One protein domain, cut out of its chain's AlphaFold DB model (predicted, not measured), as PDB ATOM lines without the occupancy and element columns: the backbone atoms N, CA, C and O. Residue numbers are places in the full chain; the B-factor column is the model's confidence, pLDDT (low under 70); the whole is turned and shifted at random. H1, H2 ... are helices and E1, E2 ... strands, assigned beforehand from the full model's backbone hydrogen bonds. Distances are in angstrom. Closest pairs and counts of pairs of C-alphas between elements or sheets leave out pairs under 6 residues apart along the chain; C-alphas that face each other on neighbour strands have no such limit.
ATOM      1  N   VAL A   8     118.704  87.551 158.087       94.56
ATOM      2  CA  VAL A   8     117.789  86.412 158.083       94.56
ATOM      3  C   VAL A   8     117.466  86.043 159.524       94.56
ATOM      4  O   VAL A   8     118.362  85.748 160.318       94.56
ATOM      5  N   ILE A   9     116.185  86.072 159.871       94.81
ATOM      6  CA  ILE A   9     115.699  85.820 161.227       94.81
ATOM      7  C   ILE A   9     114.858  84.557 161.194       94.81
ATOM      8  O   ILE A   9     113.875  84.492 160.466       94.81
ATOM      9  N   PHE A  10     115.237  83.555 161.977       96.06
ATOM     10  CA  PHE A  10     114.452  82.335 162.133       96.06
ATOM     11  C   PHE A  10     113.561  82.458 163.357       96.06
ATOM     12  O   PHE A  10     113.986  82.985 164.389       96.06
ATOM     13  N   VAL A  11     112.345  81.944 163.245       95.06
ATOM     14  CA  VAL A  11     111.408  81.841 164.354       95.06
ATOM     15  C   VAL A  11     110.666  80.513 164.295       95.06
ATOM     16  O   VAL A  11     110.460  79.976 163.207       95.06
ATOM     17  N   ASN A  12     110.301  79.997 165.465       95.06
ATOM     18  CA  ASN A  12     109.489  78.795 165.623       95.06
ATOM     19  C   ASN A  12     108.146  78.890 164.872       95.06
ATOM     20  O   ASN A  12     107.629  79.983 164.626       95.06
ATOM     21  N   ASP A  13     107.608  77.741 164.477       92.00
ATOM     22  CA  ASP A  13     106.428  77.600 163.619       92.00
ATOM     23  C   ASP A  13     105.087  77.607 164.371       92.00
ATOM     24  O   ASP A  13     104.042  77.822 163.757       92.00
ATOM     25  N   ASP A  14     105.095  77.519 165.700       87.38
ATOM     26  CA  ASP A  14     103.924  77.635 166.584       87.38
ATOM     27  C   ASP A  14     103.439  79.087 166.795       87.38
ATOM     28  O   ASP A  14     102.819  79.440 167.803       87.38
ATOM     29  N   LEU A  15     103.674  79.960 165.814       86.81
ATOM     30  CA  LEU A  15     103.274  81.360 165.870       86.81
ATOM     31  C   LEU A  15     101.865  81.610 165.333       86.81
ATOM     32  O   LEU A  15     101.580  81.429 164.151       86.81
ATOM     33  N   VAL A  16     101.026  82.224 166.168       88.06
ATOM     34  CA  VAL A  16      99.740  82.792 165.737       88.06
ATOM     35  C   VAL A  16      99.986  83.961 164.756       88.06
ATOM     36  O   VAL A  16     100.861  84.793 165.026       88.06
ATOM     37  N   PRO A  17      99.196  84.125 163.671       85.94
ATOM     38  CA  PRO A  17      99.406  85.181 162.664       85.94
ATOM     39  C   PRO A  17      99.516  86.614 163.219       85.94
ATOM     40  O   PRO A  17     100.240  87.459 162.680       85.94
ATOM     41  N   GLY A  18      98.843  86.897 164.340       88.94
ATOM     42  CA  GLY A  18      98.958  88.182 165.035       88.94
ATOM     43  C   GLY A  18     100.374  88.460 165.553       88.94
ATOM     44  O   GLY A  18     100.868  89.577 165.425       88.94
ATOM     45  N   VAL A  19     101.064  87.441 166.073       89.50
ATOM     46  CA  VAL A  19     102.436  87.560 166.588       89.50
ATOM     47  C   VAL A  19     103.423  87.798 165.446       89.50
ATOM     48  O   VAL A  19     104.274  88.679 165.554       89.50
ATOM     49  N   GLN A  20     103.252  87.094 164.321       90.69
ATOM     50  CA  GLN A  20     104.057  87.307 163.112       90.69
ATOM     51  C   GLN A  20     103.934  88.748 162.605       90.69
ATOM     52  O   GLN A  20     104.938  89.399 162.326       90.69
ATOM     53  N   SER A  21     102.712  89.287 162.574       91.00
ATOM     54  CA  SER A  21     102.458  90.673 162.158       91.00
ATOM     55  C   SER A  21     103.117  91.697 163.087       91.00
ATOM     56  O   SER A  21     103.613  92.729 162.630       91.00
ATOM     57  N   VAL A  22     103.144  91.428 164.397       92.62
ATOM     58  CA  VAL A  22     103.839  92.293 165.362       92.62
ATOM     59  C   VAL A  22     105.349  92.220 165.156       92.62
ATOM     60  O   VAL A  22     105.981  93.269 165.063       92.62
ATOM     61  N   LEU A  23     105.924  91.021 165.022       91.75
ATOM     62  CA  LEU A  23     107.354  90.847 164.737       91.75
ATOM     63  C   LEU A  23     107.754  91.546 163.439       91.75
ATOM     64  O   LEU A  23     108.749  92.271 163.415       91.75
ATOM     65  N   ALA A  24     106.944  91.398 162.392       92.38
ATOM     66  CA  ALA A  24     107.187  92.030 161.106       92.38
ATOM     67  C   ALA A  24     107.264  93.554 161.220       92.38
ATOM     68  O   ALA A  24     108.206  94.172 160.723       92.38
ATOM     69  N   LYS A  25     106.323  94.158 161.953       92.06
ATOM     70  CA  LYS A  25     106.314  95.603 162.211       92.06
ATOM     71  C   LYS A  25     107.504  96.047 163.060       92.06
ATOM     72  O   LYS A  25     108.177  97.009 162.703       92.06
ATOM     73  N   GLN A  26     107.761  95.363 164.172       89.62
ATOM     74  CA  GLN A  26     108.770  95.768 165.153       89.62
ATOM     75  C   GLN A  26     110.209  95.608 164.645       89.62
ATOM     76  O   GLN A  26     111.079  96.430 164.941       89.62
ATOM     77  N   LEU A  27     110.464  94.560 163.861       90.19
ATOM     78  CA  LEU A  27     111.784  94.272 163.298       90.19
ATOM     79  C   LEU A  27     111.956  94.840 161.883       90.19
ATOM     80  O   LEU A  27     113.049  94.750 161.325       90.19
ATOM     81  N   HIS A  28     110.919  95.476 161.329       91.12
ATOM     82  CA  HIS A  28     110.857  95.958 159.946       91.12
ATOM     83  C   HIS A  28     111.237  94.862 158.943       91.12
ATOM     84  O   HIS A  28     112.164  95.015 158.147       91.12
ATOM     85  N   ILE A  29     110.542  93.733 159.044       94.12
ATOM     86  CA  ILE A  29     110.689  92.602 158.135       94.12
ATOM     87  C   ILE A  29     110.114  92.986 156.772       94.12
ATOM     88  O   ILE A  29     108.999  93.500 156.685       94.12
ATOM     89  N   SER A  30     110.881  92.724 155.722       94.56
ATOM     90  CA  SER A  30     110.493  92.927 154.328       94.56
ATOM     91  C   SER A  30     109.635  91.776 153.808       94.56
ATOM     92  O   SER A  30     108.717  92.000 153.027       94.56
ATOM     93  N   GLU A  31     109.935  90.550 154.237       94.69
ATOM     94  CA  GLU A  31     109.273  89.342 153.749       94.69
ATOM     95  C   GLU A  31     109.176  88.273 154.845       94.69
ATOM     96  O   GLU A  31     110.122  88.066 155.608       94.69
ATOM     97  N   ILE A  32     108.034  87.582 154.910       95.25
ATOM     98  CA  ILE A  32     107.824  86.418 155.775       95.25
ATOM     99  C   ILE A  32     107.668  85.197 154.873       95.25
ATOM    100  O   ILE A  32     106.817  85.205 153.984       95.25
ATOM    101  N   ILE A  33     108.474  84.165 155.099       95.31
ATOM    102  CA  ILE A  33     108.444  82.908 154.341       95.31
ATOM    103  C   ILE A  33     108.514  81.715 155.293       95.31
ATOM    104  O   ILE A  33     108.978  81.844 156.425       95.31
ATOM    105  N   ASP A  34     108.070  80.549 154.839       94.62
ATOM    106  CA  ASP A  34     108.264  79.301 155.574       94.62
ATOM    107  C   ASP A  34     109.662  78.697 155.331       94.62
ATOM    108  O   ASP A  34     110.395  79.081 154.408       94.62
ATOM    109  N   GLY A  35     110.048  77.749 156.189       93.06
ATOM    110  CA  GLY A  35     111.322  77.033 156.083       93.06
ATOM    111  C   GLY A  35     111.498  76.299 154.753       93.06
ATOM    112  O   GLY A  35     112.587  76.334 154.184       93.06
ATOM    113  N   TYR A  36     110.428  75.709 154.215       93.44
ATOM    114  CA  TYR A  36     110.473  74.982 152.945       93.44
ATOM    115  C   TYR A  36     110.817  75.908 151.771       93.44
ATOM    116  O   TYR A  36     111.728  75.629 150.993       93.44
ATOM    117  N   THR A  37     110.137  77.047 151.672       94.94
ATOM    118  CA  THR A  37     110.358  78.084 150.661       94.94
ATOM    119  C   THR A  37     111.757  78.665 150.788       94.94
ATOM    120  O   THR A  37     112.427  78.877 149.776       94.94
ATOM    121  N   PHE A  38     112.225  78.901 152.017       95.25
ATOM    122  CA  PHE A  38     113.598  79.340 152.245       95.25
ATOM    123  C   PHE A  38     114.599  78.310 151.715       95.25
ATOM    124  O   PHE A  38     115.471  78.665 150.923       95.25
ATOM    125  N   ASP A  39     114.436  77.036 152.071       93.94
ATOM    126  CA  ASP A  39     115.336  75.968 151.643       93.94
ATOM    127  C   ASP A  39     115.318  75.798 150.108       93.94
ATOM    128  O   ASP A  39     116.381  75.695 149.497       93.94
ATOM    129  N   GLN A  40     114.152  75.897 149.456       94.62
ATOM    130  CA  GLN A  40     114.047  75.913 147.987       94.62
ATOM    131  C   GLN A  40     114.786  77.101 147.355       94.62
ATOM    132  O   GLN A  40     115.462  76.935 146.339       94.62
ATOM    133  N   ARG A  41     114.719  78.298 147.956       94.44
ATOM    134  CA  ARG A  41     115.466  79.476 147.476       94.44
ATOM    135  C   ARG A  41     116.975  79.304 147.631       94.44
ATOM    136  O   ARG A  41     117.711  79.726 146.741       94.44
ATOM    137  N   ILE A  42     117.435  78.660 148.707       94.38
ATOM    138  CA  ILE A  42     118.853  78.307 148.885       94.38
ATOM    139  C   ILE A  42     119.296  77.282 147.835       94.38
ATOM    140  O   ILE A  42     120.355  77.453 147.235       94.38
ATOM    141  N   ILE A  43     118.492  76.244 147.580       94.12
ATOM    142  CA  ILE A  43     118.793  75.219 146.568       94.12
ATOM    143  C   ILE A  43     118.869  75.845 145.170       94.12
ATOM    144  O   ILE A  43     119.809  75.574 144.426       94.12
ATOM    145  N   ALA A  44     117.909  76.707 144.824       94.62
ATOM    146  CA  ALA A  44     117.880  77.398 143.537       94.62
ATOM    147  C   ALA A  44     119.010  78.432 143.394       94.62
ATOM    148  O   ALA A  44     119.516  78.650 142.294       94.62
ATOM    149  N   SER A  45     119.407  79.080 144.492       93.44
ATOM    150  CA  SER A  45     120.469  80.082 144.515       93.44
ATOM    151  C   SER A  45     121.249  80.030 145.837       93.44
ATOM    152  O   SER A  45     120.857  80.673 146.817       93.44
ATOM    153  N   PRO A  46     122.417  79.358 145.870       92.06
ATOM    154  CA  PRO A  46     123.227  79.227 147.086       92.06
ATOM    155  C   PRO A  46     123.652  80.566 147.713       92.06
ATOM    156  O   PRO A  46     123.888  80.653 148.916       92.06
ATOM    157  N   ASN A  47     123.709  81.637 146.914       92.25
ATOM    158  CA  ASN A  47     124.061  82.989 147.358       92.25
ATOM    159  C   ASN A  47     122.866  83.823 147.845       92.25
ATOM    160  O   ASN A  47     123.033  85.011 148.123       92.25
ATOM    161  N   TYR A  48     121.669  83.247 147.948       92.44
ATOM    162  CA  TYR A  48     120.442  83.978 148.274       92.44
ATOM    163  C   TYR A  48     120.574  84.867 149.522       92.44
ATOM    164  O   TYR A  48     120.221  86.041 149.481       92.44
ATOM    165  N   VAL A  49     121.180  84.364 150.601       92.00
ATOM    166  CA  VAL A  49     121.386  85.138 151.842       92.00
ATOM    167  C   VAL A  49     122.265  86.370 151.619       92.00
ATOM    168  O   VAL A  49     122.009  87.427 152.194       92.00
ATOM    169  N   ASN A  50     123.282  86.264 150.762       91.50
ATOM    170  CA  ASN A  50     124.144  87.395 150.426       91.50
ATOM    171  C   ASN A  50     123.372  88.448 149.630       91.50
ATOM    172  O   ASN A  50     123.509  89.634 149.914       91.50
ATOM    173  N   VAL A  51     122.514  88.023 148.699       92.31
ATOM    174  CA  VAL A  51     121.648  88.929 147.930       92.31
ATOM    175  C   VAL A  51     120.681  89.673 148.854       92.31
ATOM    176  O   VAL A  51     120.566  90.890 148.764       92.31
ATOM    177  N   VAL A  52     120.048  88.973 149.800       91.62
ATOM    178  CA  VAL A  52     119.160  89.584 150.809       91.62
ATOM    179  C   VAL A  52     119.890  90.674 151.595       91.62
ATOM    180  O   VAL A  52     119.360  91.768 151.774       91.62
ATOM    181  N   LYS A  53     121.135  90.404 152.007       90.12
ATOM    182  CA  LYS A  53     121.972  91.369 152.731       90.12
ATOM    183  C   LYS A  53     122.411  92.550 151.869       90.12
ATOM    184  O   LYS A  53     122.414  93.676 152.353       90.12
ATOM    185  N   GLN A  54     122.755  92.312 150.605       89.50
ATOM    186  CA  GLN A  54     123.141  93.362 149.655       89.50
ATOM    187  C   GLN A  54     121.982  94.305 149.311       89.50
ATOM    188  O   GLN A  54     122.212  95.486 149.072       89.50
ATOM    189  N   LEU A  55     120.749  93.796 149.306       90.81
ATOM    190  CA  LEU A  55     119.532  94.573 149.049       90.81
ATOM    191  C   LEU A  55     118.963  95.265 150.299       90.81
ATOM    192  O   LEU A  55     117.871  95.825 150.247       90.81
ATOM    193  N   ASP A  56     119.681  95.209 151.420       89.50
ATOM    194  CA  ASP A  56     119.256  95.720 152.725       89.50
ATOM    195  C   ASP A  56     117.896  95.157 153.216       89.50
ATOM    196  O   ASP A  56     117.107  95.827 153.890       89.50
ATOM    197  N   LEU A  57     117.588  93.903 152.858       92.38
ATOM    198  CA  LEU A  57     116.313  93.259 153.177       92.38
ATOM    199  C   LEU A  57     116.374  92.468 154.484       92.38
ATOM    200  O   LEU A  57     117.405  91.922 154.887       92.38
ATOM    201  N   ARG A  58     115.220  92.358 155.142       93.25
ATOM    202  CA  ARG A  58     115.049  91.524 156.338       93.25
ATOM    203  C   ARG A  58     113.996  90.472 156.096       93.25
ATOM    204  O   ARG A  58     112.869  90.800 155.733       93.25
ATOM    205  N   ILE A  59     114.361  89.222 156.328       95.19
ATOM    206  CA  ILE A  59     113.475  88.089 156.078       95.19
ATOM    207  C   ILE A  59     113.216  87.367 157.385       95.19
ATOM    208  O   ILE A  59     114.153  87.038 158.111       95.19
ATOM    209  N   LEU A  60     111.938  87.129 157.666       95.56
ATOM    210  CA  LEU A  60     111.496  86.269 158.750       95.56
ATOM    211  C   LEU A  60     111.168  84.894 158.170       95.56
ATOM    212  O   LEU A  60     110.287  84.769 157.324       95.56
ATOM    213  N   VAL A  61     111.878  83.874 158.630       95.81
ATOM    214  CA  VAL A  61     111.665  82.483 158.240       95.81
ATOM    215  C   VAL A  61     110.971  81.766 159.385       95.81
ATOM    216  O   VAL A  61     111.528  81.652 160.478       95.81
ATOM    217  N   VAL A  62     109.755  81.298 159.129       95.00
ATOM    218  CA  VAL A  62     108.949  80.527 160.078       95.00
ATOM    219  C   VAL A  62     109.236  79.045 159.851       95.00
ATOM    220  O   VAL A  62     108.944  78.514 158.777       95.00
ATOM    221  N   ARG A  63     109.859  78.380 160.826       94.25
ATOM    222  CA  ARG A  63     110.201  76.951 160.748       94.25
ATOM    223  C   ARG A  63     110.365  76.334 162.133       94.25
ATOM    224  O   ARG A  63     110.673  77.044 163.088       94.25
ATOM    225  N   SER A  64     110.284  75.010 162.221       93.19
ATOM    226  CA  SER A  64     110.679  74.299 163.438       93.19
ATOM    227  C   SER A  64     112.147  74.578 163.783       93.19
ATOM    228  O   SER A  64     113.040  74.494 162.935       93.19
ATOM    229  N   LEU A  65     112.411  74.905 165.051       90.69
ATOM    230  CA  LEU A  65     113.769  75.145 165.552       90.69
ATOM    231  C   LEU A  65     114.515  73.852 165.905       90.69
ATOM    232  O   LEU A  65     115.687  73.918 166.285       90.69
ATOM    233  N   GLU A  66     113.864  72.695 165.802       89.12
ATOM    234  CA  GLU A  66     114.517  71.386 165.903       89.12
ATOM    235  C   GLU A  66     115.266  71.043 164.609       89.12
ATOM    236  O   GLU A  66     116.274  70.337 164.627       89.12
ATOM    237  N   GLU A  67     114.828  71.612 163.483       84.19
ATOM    238  CA  GLU A  67     115.496  71.448 162.201       84.19
ATOM    239  C   GLU A  67     116.834  72.195 162.170       84.19
ATOM    240  O   GLU A  67     116.943  73.391 162.457       84.19
ATOM    241  N   LEU A  68     117.884  71.472 161.782       82.00
ATOM    242  CA  LEU A  68     119.236  72.020 161.669       82.00
ATOM    243  C   LEU A  68     119.576  72.477 160.246       82.00
ATOM    244  O   LEU A  68     120.552  73.210 160.054       82.00
ATOM    245  N   THR A  69     118.773  72.084 159.255       88.19
ATOM    246  CA  THR A  69     118.972  72.428 157.845       88.19
ATOM    247  C   THR A  69     119.040  73.942 157.674       88.19
ATOM    248  O   THR A  69     118.146  74.670 158.095       88.19
ATOM    249  N   ASN A  70     120.138  74.430 157.091       87.19
ATOM    250  CA  ASN A  70     120.388  75.851 156.836       87.19
ATOM    251  C   ASN A  70     120.326  76.780 158.068       87.19
ATOM    252  O   ASN A  70     120.394  77.999 157.917       87.19
ATOM    253  N   ARG A  71     120.287  76.254 159.302       86.62
ATOM    254  CA  ARG A  71     120.214  77.072 160.528       86.62
ATOM    255  C   ARG A  71     121.431  77.975 160.724       86.62
ATOM    256  O   ARG A  71     121.304  79.067 161.265       86.62
ATOM    257  N   ALA A  72     122.600  77.559 160.238       89.31
ATOM    258  CA  ALA A  72     123.818  78.371 160.264       89.31
ATOM    259  C   ALA A  72     123.710  79.657 159.416       89.31
ATOM    260  O   ALA A  72     124.434  80.632 159.657       89.31
ATOM    261  N   LEU A  73     122.795  79.672 158.439       91.56
ATOM    262  CA  LEU A  73     122.541  80.827 157.582       91.56
ATOM    263  C   LEU A  73     121.703  81.906 158.277       91.56
ATOM    264  O   LEU A  73     121.761  83.061 157.861       91.56
ATOM    265  N   ALA A  74     120.985  81.562 159.351       93.12
ATOM    266  CA  ALA A  74     120.270  82.537 160.162       93.12
ATOM    267  C   ALA A  74     121.257  83.485 160.860       93.12
ATOM    268  O   ALA A  74     122.299  83.070 161.378       93.12
ATOM    269  N   ASP A  75     120.928  84.771 160.879       93.62
ATOM    270  CA  ASP A  75     121.662  85.780 161.640       93.62
ATOM    271  C   ASP A  75     121.103  85.921 163.054       93.62
ATOM    272  O   ASP A  75     121.855  86.147 164.001       93.62
ATOM    273  N   VAL A  76     119.792  85.742 163.207       93.25
ATOM    274  CA  VAL A  76     119.113  85.721 164.504       93.25
ATOM    275  C   VAL A  76     118.178  84.522 164.549       93.25
ATOM    276  O   VAL A  76     117.482  84.234 163.577       93.25
ATOM    277  N   VAL A  77     118.141  83.828 165.681       94.44
ATOM    278  CA  VAL A  77     117.164  82.772 165.957       94.44
ATOM    279  C   VAL A  77     116.345  83.196 167.164       94.44
ATOM    280  O   VAL A  77     116.897  83.410 168.246       94.44
ATOM    281  N   LEU A  78     115.037  83.320 166.973       94.12
ATOM    282  CA  LEU A  78     114.070  83.681 167.997       94.12
ATOM    283  C   LEU A  78     113.227  82.461 168.354       94.12
ATOM    284  O   LEU A  78     112.746  81.754 167.476       94.12
ATOM    285  N   PHE A  79     113.017  82.252 169.644       94.88
ATOM    286  CA  PHE A  79     111.997  81.354 170.159       94.88
ATOM    287  C   PHE A  79     110.914  82.186 170.822       94.88
ATOM    288  O   PHE A  79     111.192  82.968 171.733       94.88
ATOM    289  N   VAL A  80     109.690  82.061 170.338       94.31
ATOM    290  CA  VAL A  80     108.573  82.889 170.755       94.31
ATOM    291  C   VAL A  80     107.531  82.026 171.431       94.31
ATOM    292  O   VAL A  80     106.962  81.135 170.820       94.31
ATOM    293  N   THR A  81     107.242  82.324 172.689       92.50
ATOM    294  CA  THR A  81     106.252  81.590 173.473       92.50
ATOM    295  C   THR A  81     105.516  82.549 174.399       92.50
ATOM    296  O   THR A  81     106.114  83.476 174.946       92.50
ATOM    297  N   HIS A  82     104.201  82.372 174.558       89.50
ATOM    298  CA  HIS A  82     103.370  83.178 175.467       89.50
ATOM    299  C   HIS A  82     103.557  84.709 175.316       89.50
ATOM    300  O   HIS A  82     103.586  85.450 176.297       89.50
ATOM    301  N   GLY A  83     103.736  85.202 174.083       87.31
ATOM    302  CA  GLY A  83     103.947  86.632 173.801       87.31
ATOM    303  C   GLY A  83     105.342  87.171 174.155       87.31
ATOM    304  O   GLY A  83     105.581  88.378 174.046       87.31
ATOM    305  N   GLN A  84     106.275  86.299 174.539       92.12
ATOM    306  CA  GLN A  84     107.683  86.610 174.773       92.12
ATOM    307  C   GLN A  84     108.539  86.056 173.640       92.12
ATOM    308  O   GLN A  84     108.275  84.969 173.148       92.12
ATOM    309  N   ALA A  85     109.563  86.801 173.242       93.50
ATOM    310  CA  ALA A  85     110.590  86.386 172.303       93.50
ATOM    311  C   ALA A  85     111.921  86.254 173.045       93.50
ATOM    312  O   ALA A  85     112.424  87.234 173.604       93.50
ATOM    313  N   SER A  86     112.482  85.054 173.022       94.06
ATOM    314  CA  SER A  86     113.808  84.717 173.525       94.06
ATOM    315  C   SER A  86     114.776  84.576 172.357       94.06
ATOM    316  O   SER A  86     114.518  83.856 171.396       94.06
ATOM    317  N   VAL A  87     115.906  85.267 172.432       93.62
ATOM    318  CA  VAL A  87     116.948  85.229 171.407       93.62
ATOM    319  C   VAL A  87     117.864  84.039 171.678       93.62
ATOM    320  O   VAL A  87     118.669  84.076 172.605       93.62
ATOM    321  N   LEU A  88     117.753  82.979 170.882       92.06
ATOM    322  CA  LEU A  88     118.575  81.774 171.042       92.06
ATOM    323  C   LEU A  88     119.961  81.931 170.417       92.06
ATOM    324  O   LEU A  88     120.949  81.440 170.953       92.06
ATOM    325  N   ASN A  89     120.033  82.606 169.270       92.12
ATOM    326  CA  ASN A  89     121.280  82.906 168.580       92.12
ATOM    327  C   ASN A  89     121.191  84.297 167.957       92.12
ATOM    328  O   ASN A  89     120.113  84.718 167.534       92.12
ATOM    329  N   ASN A  90     122.309  85.008 167.921       91.94
ATOM    330  CA  ASN A  90     122.366  86.383 167.465       91.94
ATOM    331  C   ASN A  90     123.775  86.725 166.979       91.94
ATOM    332  O   ASN A  90     124.726  86.705 167.753       91.94
ATOM    333  N   LYS A  91     123.907  87.056 165.694       90.25
ATOM    334  CA  LYS A  91     125.168  87.523 165.101       90.25
ATOM    335  C   LYS A  91     125.390  89.028 165.274       90.25
ATOM    336  O   LYS A  91     126.497  89.498 165.041       90.25
ATOM    337  N   PHE A  92     124.363  89.783 165.668       87.94
ATOM    338  CA  PHE A  92     124.424  91.244 165.825       87.94
ATOM    339  C   PHE A  92     124.598  91.694 167.281       87.94
ATOM    340  O   PHE A  92     124.765  92.885 167.549       87.94
ATOM    341  N   GLY A  93     124.521  90.770 168.233       85.75
ATOM    342  CA  GLY A  93     124.579  91.075 169.652       85.75
ATOM    343  C   GLY A  93     124.526  89.826 170.521       85.75
ATOM    344  O   GLY A  93     124.617  88.716 170.002       85.75
ATOM    345  N   PRO A  94     124.394  89.974 171.847       86.06
ATOM    346  CA  PRO A  94     124.400  88.828 172.739       86.06
ATOM    347  C   PRO A  94     123.133  87.970 172.552       86.06
ATOM    348  O   PRO A  94     122.039  88.508 172.329       86.06
ATOM    349  N   PRO A  95     123.252  86.635 172.651       89.62
ATOM    350  CA  PRO A  95     122.104  85.752 172.810       89.62
ATOM    351  C   PRO A  95     121.550  85.818 174.247       89.62
ATOM    352  O   PRO A  95     122.127  86.447 175.133       89.62
ATOM    353  N   GLY A  96     120.416  85.159 174.488       87.00
ATOM    354  CA  GLY A  96     119.805  84.995 175.813       87.00
ATOM    355  C   GLY A  96     118.856  86.120 176.239       87.00
ATOM    356  O   GLY A  96     118.167  85.995 177.252       87.00
ATOM    357  N   ILE A  97     118.758  87.201 175.462       88.00
ATOM    358  CA  ILE A  97     117.800  88.277 175.731       88.00
ATOM    359  C   ILE A  97     116.382  87.736 175.551       88.00
ATOM    360  O   ILE A  97     116.041  87.208 174.497       88.00
ATOM    361  N   THR A  98     115.541  87.928 176.564       91.94
ATOM    362  CA  THR A  98     114.103  87.661 176.480       91.94
ATOM    363  C   THR A  98     113.333  88.962 176.650       91.94
ATOM    364  O   THR A  98     113.599  89.751 177.560       91.94
ATOM    365  N   SER A  99     112.393  89.235 175.749       91.94
ATOM    366  CA  SER A  99     111.545  90.425 175.817       91.94
ATOM    367  C   SER A  99     110.152  90.132 175.289       91.94
ATOM    368  O   SER A  99     109.977  89.258 174.450       91.94
ATOM    369  N   ALA A 100     109.153  90.897 175.727       92.50
ATOM    370  CA  ALA A 100     107.836  90.853 175.100       92.50
ATOM    371  C   ALA A 100     107.964  91.137 173.594       92.50
ATOM    372  O   ALA A 100     108.664  92.079 173.211       92.50
ATOM    373  N   VAL A 101     107.263  90.369 172.755       91.62
ATOM    374  CA  VAL A 101     107.290  90.516 171.286       91.62
ATOM    375  C   VAL A 101     106.967  91.954 170.867       91.62
ATOM    376  O   VAL A 101     107.620  92.523 169.999       91.62
ATOM    377  N   THR A 102     106.018  92.591 171.555       91.56
ATOM    378  CA  THR A 102     105.604  93.987 171.326       91.56
ATOM    379  C   THR A 102     106.677  95.023 171.651       91.56
ATOM    380  O   THR A 102     106.564  96.172 171.234       91.56
ATOM    381  N   ARG A 103     107.706  94.641 172.411       90.25
ATOM    382  CA  ARG A 103     108.817  95.505 172.826       90.25
ATOM    383  C   ARG A 103     110.146  95.054 172.235       90.25
ATOM    384  O   ARG A 103     111.169  95.637 172.600       90.25
ATOM    385  N   LEU A 104     110.171  94.003 171.418       89.44
ATOM    386  CA  LEU A 104     111.386  93.537 170.773       89.44
ATOM    387  C   LEU A 104     111.714  94.499 169.637       89.44
ATOM    388  O   LEU A 104     110.961  94.603 168.687       89.44
ATOM    389  N   THR A 105     112.827  95.212 169.736       87.62
ATOM    390  CA  THR A 105     113.243  96.187 168.726       87.62
ATOM    391  C   THR A 105     114.618  95.826 168.203       87.62
ATOM    392  O   THR A 105     115.375  95.109 168.860       87.62
ATOM    393  N   TRP A 106     114.980  96.360 167.036       85.12
ATOM    394  CA  TRP A 106     116.306  96.110 166.475       85.12
ATOM    395  C   TRP A 106     117.431  96.554 167.415       85.12
ATOM    396  O   TRP A 106     118.373  95.806 167.621       85.12
ATOM    397  N   GLY A 107     117.276  97.689 168.106       81.88
ATOM    398  CA  GLY A 107     118.248  98.145 169.108       81.88
ATOM    399  C   GLY A 107     118.420  97.208 170.312       81.88
ATOM    400  O   GLY A 107     119.422  97.301 171.008       81.88
ATOM    401  N   LYS A 108     117.475  96.291 170.563       82.31
ATOM    402  CA  LYS A 108     117.645  95.222 171.564       82.31
ATOM    403  C   LYS A 108     118.355  93.991 171.009       82.31
ATOM    404  O   LYS A 108     118.953  93.252 171.780       82.31
ATOM    405  N   LEU A 109     118.248  93.749 169.703       82.56
ATOM    406  CA  LEU A 109     118.913  92.636 169.027       82.56
ATOM    407  C   LEU A 109     120.345  92.994 168.628       82.56
ATOM    408  O   LEU A 109     121.216  92.135 168.645       82.56
ATOM    409  N   SER A 110     120.607  94.249 168.287       78.12
ATOM    410  CA  SER A 110     121.904  94.680 167.792       78.12
ATOM    411  C   SER A 110     122.577  95.643 168.760       78.12
ATOM    412  O   SER A 110     122.060  96.737 168.994       78.12
TER     413      SER A 110
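What this domain is: This is residues 8 to 110 of the 114 residues of an uncharacterized protein of marine sediment metagenome (UniProt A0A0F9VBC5). A strongly twisted sheet of six strands forms the core, with H1 packed on one face and H2 standing up from the opposite face. H2 and H3 make a corner at one end of the longest axis, E6 lies toward the other end, and the short H4 sits by the end of E5, near H1. The printed part has 103 residues, with four named helices and six named strands in the order E1 H1 E2 H2 H3 E3 E4 E5 E6 H4. The sheet runs E2 E3 E1 E4 E5 E6 and is mixed, E2 to E4 parallel and E4 to E6 antiparallel; the class is mixed, helices and strands. The whole is compact, with a radius of gyration of the C-alphas of 12.7 A and a rounded outline of 36 by 25 by 22 A.

Where its parts are: In sheet order, the strands are E2, residues 31 to 34; E3, residues 58 to 62, 13.1 A long; E1, residues 8 to 11, beginning at C-alpha 8 (117.789, 86.412, 158.083); E4, residues 76 to 81, 16.2 A; E5, residues 84 to 90, 16.4 A; and E6, residues 98 to 100. The helices are H1, residues 17 to 27, 15.4 A; H2, residues 35 to 44, 14.2 A; H3, residues 48 to 54, 9.9 A; and H4, residues 106 to 109, ending at C-alpha 109 (118.913, 92.636, 169.027).

How they stand to each other: Across E2 and E3, N 33 and O 60 are 2.9 A apart; across E3 and E1, N 61 and O 9 are 2.8 A apart; across E1 and E4, N 10 and O 76 are 2.8 A apart. E4, E5 and E6 form a meander, each strand the antiparallel neighbour of the one before, in two hairpins: N 79 and O 86 are 2.8 A apart, N 85 and O 99 2.8 A. E1, H1 and E2 form a split strand-helix-strand unit, with E3 between its parallel strands; E2, H2, H3 and E3 form an unsplit one, its strands neighbours. Both crossovers are right-handed. H1 is on the sheet, its Ala 24 and Leu 60 of E3 having C-alphas 7.6 A apart. H2, on the opposite face, stands up from the sheet at 47 degrees. H2 and H3 only just touch, only at the corner, with 3 pairs of C-alphas within 8 A, Ile 42 and Tyr 48 closest at 5.9 A; they are about perpendicular at 88 degrees. H3 only grazes the sheet with residues 49 to 53, H4 with residues 108 to 109. H1 and H4 are close but not clearly touching, the closest C-alphas being those of Leu 27 and Trp 106, 5.8 A. In H1, H2 and H3 every O i to N i+4 pair is within hydrogen-bond range; H4 is too short for one.

The domain as a whole: The C-alphas farthest apart, those of Ala 44 and Ala 100, are 35.8 A apart. The printed part has no cut. The link E3 to E4, residues 63 to 75, is long. Mean pLDDT of the printed part is 91.2, and no printed residue is under 70.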